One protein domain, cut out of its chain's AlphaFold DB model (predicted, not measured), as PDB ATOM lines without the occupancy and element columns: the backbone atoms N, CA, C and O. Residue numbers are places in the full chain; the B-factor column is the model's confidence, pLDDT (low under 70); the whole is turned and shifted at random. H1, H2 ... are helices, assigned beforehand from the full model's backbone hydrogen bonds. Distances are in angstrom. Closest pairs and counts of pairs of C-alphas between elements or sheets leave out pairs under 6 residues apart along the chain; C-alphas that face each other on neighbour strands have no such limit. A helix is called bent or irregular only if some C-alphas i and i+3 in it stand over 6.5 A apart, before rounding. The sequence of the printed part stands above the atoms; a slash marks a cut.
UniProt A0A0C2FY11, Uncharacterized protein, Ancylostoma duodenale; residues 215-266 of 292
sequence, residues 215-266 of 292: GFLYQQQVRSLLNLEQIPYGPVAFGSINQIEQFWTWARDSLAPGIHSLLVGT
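Overview. This is residues 215 to 266 of the 292 residues of an uncharacterized protein of Ancylostoma duodenale (UniProt A0A0C2FY11). One long bent helix, H2, makes the length of the model, and the shorter H1 stands beside its second arm, H2b, the two making a loose V that is narrow at Leu 225. From there a looping link, residues 226 to 243, leads to the beginning of H2. The 52 printed residues hold two named helices, H1 then H2, and no named strand: all helix. The whole is elongated, spanning 33 by 20 by 15 A, and only just compact, close to loose, with a radius of gyration of the C-alphas of 11.6 A.

Along the chain. H2, residues 244 to 266, was assigned as one helix by its hydrogen bonds but is bent: C-alphas 253 and 256 are 6.6 A apart. Arm H2a, residues 244 to 253, measures 14.5 A from C-alpha 244 at (95.106, 160.742, 137.950). Arm H2b, residues 256 to 266, measures 15.7 A and ends with C-alpha 266 at (99.820, 171.330, 108.974). H1, residues 215 to 225, measures 15.1 A.

Arrangement. H2a and H2b stand at a shallow tilt of 33 degrees, only just short of steep. H1 and H2b are close but not clearly touching, the closest C-alphas, of Leu 225 and Gly 258, being 6.0 A apart. They run opposite ways at a steep tilt of 42 degrees. H1 and H2a are apart. In H1, H2a and H2b every O i to N i+4 pair is within hydrogen-bond range.

Size, cuts and confidence. The farthest C-alphas, of Asn 242 and Thr 266, are 33.1 A apart. The printed part has no cut; the link from H1 to H2, 18 residues, is long. The mean pLDDT of the printed part is 75.7, with residues 229 to 236 and 265 to 266 under 70.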
ATOM      1  N   GLY A 215      83.282 173.154 109.926       75.94
ATOM      2  CA  GLY A 215      83.697 173.395 111.302       75.94
ATOM      3  C   GLY A 215      83.139 172.350 112.264       75.94
ATOM      4  O   GLY A 215      83.875 171.845 113.113       75.94
ATOM      5  N   PHE A 216      81.874 171.950 112.105       79.00
ATOM      6  CA  PHE A 216      81.291 170.864 112.898       79.00
ATOM      7  C   PHE A 216      81.994 169.519 112.654       79.00
ATOM      8  O   PHE A 216      82.364 168.839 113.611       79.00
ATOM      9  N   LEU A 217      82.231 169.145 111.394       78.69
ATOM     10  CA  LEU A 217      82.931 167.905 111.041       78.69
ATOM     11  C   LEU A 217      84.384 167.922 111.519       78.69
ATOM     12  O   LEU A 217      84.868 166.919 112.038       78.69
ATOM     13  N   TYR A 218      85.060 169.065 111.416       80.12
ATOM     14  CA  TYR A 218      86.399 169.252 111.961       80.12
ATOM     15  C   TYR A 218      86.403 169.079 113.483       80.12
ATOM     16  O   TYR A 218      87.205 168.319 114.020       80.12
ATOM     17  N   GLN A 219      85.461 169.707 114.191       81.38
ATOM     18  CA  GLN A 219      85.308 169.518 115.634       81.38
ATOM     19  C   GLN A 219      85.013 168.057 115.991       81.38
ATOM     20  O   GLN A 219      85.548 167.555 116.979       81.38
ATOM     21  N   GLN A 220      84.207 167.356 115.194       82.00
ATOM     22  CA  GLN A 220      83.923 165.938 115.391       82.00
ATOM     23  C   GLN A 220      85.172 165.067 115.178       82.00
ATOM     24  O   GLN A 220      85.427 164.168 115.977       82.00
ATOM     25  N   GLN A 221      85.985 165.357 114.160       80.75
ATOM     26  CA  GLN A 221      87.252 164.661 113.904       80.75
ATOM     27  C   GLN A 221      88.289 164.928 114.999       80.75
ATOM     28  O   GLN A 221      88.962 164.008 115.451       80.75
ATOM     29  N   VAL A 222      88.399 166.167 115.483       81.19
ATOM     30  CA  VAL A 222      89.273 166.490 116.620       81.19
ATOM     31  C   VAL A 222      88.801 165.760 117.881       81.19
ATOM     32  O   VAL A 222      89.621 165.233 118.632       81.19
ATOM     33  N   ARG A 223      87.482 165.661 118.095       79.56
ATOM     34  CA  ARG A 223      86.909 164.914 119.223       79.56
ATOM     35  C   ARG A 223      87.176 163.416 119.151       79.56
ATOM     36  O   ARG A 223      87.456 162.819 120.192       79.56
ATOM     37  N   SER A 224      87.118 162.824 117.959       78.69
ATOM     38  CA  SER A 224      87.422 161.405 117.773       78.69
ATOM     39  C   SER A 224      88.920 161.115 117.898       78.69
ATOM     40  O   SER A 224      89.284 160.155 118.571       78.69
ATOM     41  N   LEU A 225      89.793 161.971 117.352       77.88
ATOM     42  CA  LEU A 225      91.253 161.850 117.483       77.88
ATOM     43  C   LEU A 225      91.723 161.925 118.938       77.88
ATOM     44  O   LEU A 225      92.620 161.189 119.337       77.88
ATOM     45  N   LEU A 226      91.108 162.796 119.739       78.38
ATOM     46  CA  LEU A 226      91.429 162.947 121.161       78.38
ATOM     47  C   LEU A 226      90.705 161.929 122.061       78.38
ATOM     48  O   LEU A 226      90.883 161.964 123.281       78.38
ATOM     49  N   ASN A 227      89.899 161.028 121.485       75.19
ATOM     50  CA  ASN A 227      89.088 160.039 122.201       75.19
ATOM     51  C   ASN A 227      88.303 160.668 123.376       75.19
ATOM     52  O   ASN A 227      88.397 160.235 124.528       75.19
ATOM     53  N   LEU A 228      87.600 161.773 123.098       73.31
ATOM     54  CA  LEU A 228      86.865 162.536 124.116       73.31
ATOM     55  C   LEU A 228      85.515 161.894 124.477       73.31
ATOM     56  O   LEU A 228      85.024 162.091 125.587       73.31
ATOM     57  N   GLU A 229      84.922 161.137 123.553       66.00
ATOM     58  CA  GLU A 229      83.583 160.559 123.687       66.00
ATOM     59  C   GLU A 229      83.640 159.094 124.142       66.00
ATOM     60  O   GLU A 229      84.453 158.302 123.669       66.00
ATOM     61  N   GLN A 230      82.787 158.735 125.102       59.91
ATOM     62  CA  GLN A 230      82.823 157.437 125.769       59.91
ATOM     63  C   GLN A 230      82.117 156.370 124.923       59.91
ATOM     64  O   GLN A 230      80.893 156.267 124.911       59.91
ATOM     65  N   ILE A 231      82.902 155.560 124.211       65.88
ATOM     66  CA  ILE A 231      82.401 154.422 123.434       65.88
ATOM     67  C   ILE A 231      82.288 153.206 124.375       65.88
ATOM     68  O   ILE A 231      83.264 152.897 125.061       65.88
ATOM     69  N   PRO A 232      81.156 152.471 124.402       54.06
ATOM     70  CA  PRO A 232      80.891 151.414 125.391       54.06
ATOM     71  C   PRO A 232      81.875 150.226 125.387       54.06
ATOM     72  O   PRO A 232      81.861 149.434 126.324       54.06
ATOM     73  N   TYR A 233      82.753 150.115 124.382       55.16
ATOM     74  CA  TYR A 233      83.806 149.091 124.291       55.16
ATOM     75  C   TYR A 233      85.155 149.660 123.799       55.16
ATOM     76  O   TYR A 233      85.950 148.942 123.195       55.16
ATOM     77  N   GLY A 234      85.394 150.961 123.997       58.31
ATOM     78  CA  GLY A 234      86.593 151.660 123.518       58.31
ATOM     79  C   GLY A 234      87.699 151.833 124.573       58.31
ATOM     80  O   GLY A 234      87.466 151.600 125.761       58.31
ATOM     81  N   PRO A 235      88.908 152.264 124.158       63.09
ATOM     82  CA  PRO A 235      89.962 152.691 125.083       63.09
ATOM     83  C   PRO A 235      89.481 153.848 125.973       63.09
ATOM     84  O   PRO A 235      88.576 154.586 125.579       63.09
ATOM     85  N   VAL A 236      90.089 154.010 127.159       65.50
ATOM     86  CA  VAL A 236      89.689 154.993 128.189       65.50
ATOM     87  C   VAL A 236      89.494 156.376 127.558       65.50
ATOM     88  O   VAL A 236      90.447 157.012 127.104       65.50
ATOM     89  N   ALA A 237      88.238 156.813 127.488       72.56
ATOM     90  CA  ALA A 237      87.868 158.108 126.939       72.56
ATOM     91  C   ALA A 237      88.058 159.191 127.999       72.56
ATOM     92  O   ALA A 237      87.864 158.931 129.191       72.56
ATOM     93  N   PHE A 238      88.376 160.416 127.579       74.75
ATOM     94  CA  PHE A 238      88.613 161.524 128.510       74.75
ATOM     95  C   PHE A 238      87.439 161.757 129.475       74.75
ATOM     96  O   PHE A 238      87.651 161.958 130.668       74.75
ATOM     97  N   GLY A 239      86.198 161.636 128.986       75.31
ATOM     98  CA  GLY A 239      84.986 161.786 129.803       75.31
ATOM     99  C   GLY A 239      84.790 160.722 130.893       75.31
ATOM    100  O   GLY A 239      83.910 160.878 131.731       75.31
ATOM    101  N   SER A 240      85.600 159.660 130.899       76.12
ATOM    102  CA  SER A 240      85.491 158.524 131.829       76.12
ATOM    103  C   SER A 240      86.636 158.426 132.843       76.12
ATOM    104  O   SER A 240      86.699 157.470 133.617       76.12
ATOM    105  N   ILE A 241      87.552 159.401 132.838       79.88
ATOM    106  CA  ILE A 241      88.736 159.417 133.702       79.88
ATOM    107  C   ILE A 241      88.331 159.804 135.125       79.88
ATOM    108  O   ILE A 241      87.952 160.942 135.386       79.88
ATOM    109  N   ASN A 242      88.487 158.866 136.061       80.06
ATOM    110  CA  ASN A 242      88.185 159.086 137.479       80.06
ATOM    111  C   ASN A 242      89.444 159.137 138.364       80.06
ATOM    112  O   ASN A 242      89.356 159.478 139.541       80.06
ATOM    113  N   GLN A 243      90.620 158.791 137.826       84.25
ATOM    114  CA  GLN A 243      91.888 158.732 138.563       84.25
ATOM    115  C   GLN A 243      93.023 159.431 137.805       84.25
ATOM    116  O   GLN A 243      93.061 159.433 136.576       84.25
ATOM    117  N   ILE A 244      93.994 159.980 138.543       84.56
ATOM    118  CA  ILE A 244      95.106 160.742 137.950       84.56
ATOM    119  C   ILE A 244      96.057 159.879 137.110       84.56
ATOM    120  O   ILE A 244      96.629 160.352 136.134       84.56
ATOM    121  N   GLU A 245      96.199 158.595 137.433       84.06
ATOM    122  CA  GLU A 245      97.024 157.669 136.647       84.06
ATOM    123  C   GLU A 245      96.411 157.404 135.265       84.06
ATOM    124  O   GLU A 245      97.123 157.377 134.263       84.06
ATOM    125  N   GLN A 246      95.079 157.314 135.200       79.94
ATOM    126  CA  GLN A 246      94.313 157.159 133.957       79.94
ATOM    127  C   GLN A 246      94.386 158.413 133.073       79.94
ATOM    128  O   GLN A 246      94.297 158.324 131.850       79.94
ATOM    129  N   PHE A 247      94.588 159.587 133.680       83.06
ATOM    130  CA  PHE A 247      94.869 160.814 132.939       83.06
ATOM    131  C   PHE A 247      96.226 160.751 132.233       83.06
ATOM    132  O   PHE A 247      96.318 161.092 131.057       83.06
ATOM    133  N   TRP A 248      97.276 160.283 132.916       86.19
ATOM    134  CA  TRP A 248      98.612 160.191 132.323       86.19
ATOM    135  C   TRP A 248      98.708 159.144 131.210       86.19
ATOM    136  O   TRP A 248      99.428 159.371 130.236       86.19
ATOM    137  N   THR A 249      97.978 158.030 131.318       83.19
ATOM    138  CA  THR A 249      97.891 157.040 130.233       83.19
ATOM    139  C   THR A 249      97.149 157.611 129.026       83.19
ATOM    140  O   THR A 249      97.685 157.588 127.923       83.19
ATOM    141  N   TRP A 250      95.993 158.253 129.225       84.44
ATOM    142  CA  TRP A 250      95.274 158.934 128.142       84.44
ATOM    143  C   TRP A 250      96.106 160.050 127.484       84.44
ATOM    144  O   TRP A 250      96.134 160.171 126.258       84.44
ATOM    145  N   ALA A 251      96.828 160.852 128.270       83.50
ATOM    146  CA  ALA A 251      97.655 161.934 127.742       83.50
ATOM    147  C   ALA A 251      98.803 161.405 126.859       83.50
ATOM    148  O   ALA A 251      99.167 162.025 125.857       83.50
ATOM    149  N   ARG A 252      99.362 160.242 127.204       83.19
ATOM    150  CA  ARG A 252     100.399 159.585 126.403       83.19
ATOM    151  C   ARG A 252      99.829 158.948 125.137       83.19
ATOM    152  O   ARG A 252     100.435 159.093 124.078       83.19
ATOM    153  N   ASP A 253      98.682 158.289 125.247       80.75
ATOM    154  CA  ASP A 253      98.159 157.424 124.187       80.75
ATOM    155  C   ASP A 253      97.249 158.164 123.189       80.75
ATOM    156  O   ASP A 253      97.172 157.764 122.030       80.75
ATOM    157  N   SER A 254      96.610 159.266 123.600       79.69
ATOM    158  CA  SER A 254      95.668 160.033 122.767       79.69
ATOM    159  C   SER A 254      96.130 161.475 122.521       79.69
ATOM    160  O   SER A 254      96.143 161.939 121.381       79.69
ATOM    161  N   LEU A 255      96.555 162.202 123.564       80.81
ATOM    162  CA  LEU A 255      96.897 163.629 123.445       80.81
ATOM    163  C   LEU A 255      98.230 163.858 122.714       80.81
ATOM    164  O   LEU A 255      98.290 164.662 121.785       80.81
ATOM    165  N   ALA A 256      99.296 163.149 123.100       82.44
ATOM    166  CA  ALA A 256     100.607 163.270 122.458       82.44
ATOM    167  C   ALA A 256     100.588 162.919 120.949       82.44
ATOM    168  O   ALA A 256     101.057 163.739 120.150       82.44
ATOM    169  N   PRO A 257     100.013 161.779 120.507       80.56
ATOM    170  CA  PRO A 257      99.887 161.483 119.079       80.56
ATOM    171  C   PRO A 257      98.871 162.389 118.363       80.56
ATOM    172  O   PRO A 257      99.079 162.727 117.195       80.56
ATOM    173  N   GLY A 258      97.818 162.849 119.048       77.88
ATOM    174  CA  GLY A 258      96.867 163.829 118.515       77.88
ATOM    175  C   GLY A 258      97.526 165.168 118.167       77.88
ATOM    176  O   GLY A 258      97.362 165.673 117.061       77.88
ATOM    177  N   ILE A 259      98.352 165.715 119.065       82.56
ATOM    178  CA  ILE A 259      99.093 166.963 118.811       82.56
ATOM    179  C   ILE A 259     100.146 166.755 117.719       82.56
ATOM    180  O   ILE A 259     100.257 167.582 116.815       82.56
ATOM    181  N   HIS A 260     100.892 165.647 117.757       81.75
ATOM    182  CA  HIS A 260     101.913 165.361 116.747       81.75
ATOM    183  C   HIS A 260     101.312 165.221 115.339       81.75
ATOM    184  O   HIS A 260     101.834 165.790 114.385       81.75
ATOM    185  N   SER A 261     100.188 164.514 115.193       75.50
ATOM    186  CA  SER A 261      99.499 164.366 113.902       75.50
ATOM    187  C   SER A 261      98.932 165.690 113.374       75.50
ATOM    188  O   SER A 261      99.008 165.941 112.172       75.50
ATOM    189  N   LEU A 262      98.459 166.580 114.251       72.25
ATOM    190  CA  LEU A 262      97.968 167.914 113.882       72.25
ATOM    191  C   LEU A 262      99.113 168.852 113.448       72.25
ATOM    192  O   LEU A 262      98.990 169.608 112.480       72.25
ATOM    193  N   LEU A 263     100.269 168.750 114.106       71.75
ATOM    194  CA  LEU A 263     101.474 169.530 113.798       71.75
ATOM    195  C   LEU A 263     102.170 169.035 112.515       71.75
ATOM    196  O   LEU A 263     102.631 169.833 111.703       71.75
ATOM    197  N   VAL A 264     102.183 167.722 112.268       70.88
ATOM    198  CA  VAL A 264     102.713 167.145 111.020       70.88
ATOM    199  C   VAL A 264     101.752 167.369 109.844       70.88
ATOM    200  O   VAL A 264     102.196 167.712 108.748       70.88
ATOM    201  N   GLY A 265     100.438 167.247 110.057       61.84
ATOM    202  CA  GLY A 265      99.424 167.493 109.027       61.84
ATOM    203  C   GLY A 265      99.430 168.933 108.501       61.84
ATOM    204  O   GLY A 265      99.295 169.153 107.298       61.84
ATOM    205  N   THR A 266      99.686 169.915 109.370       55.16
ATOM    206  CA  THR A 266      99.820 171.330 108.974       55.16
ATOM    207  C   THR A 266     101.100 171.610 108.179       55.16
ATOM    208  O   THR A 266     101.068 172.417 107.248       55.16
TER     209      THR A 266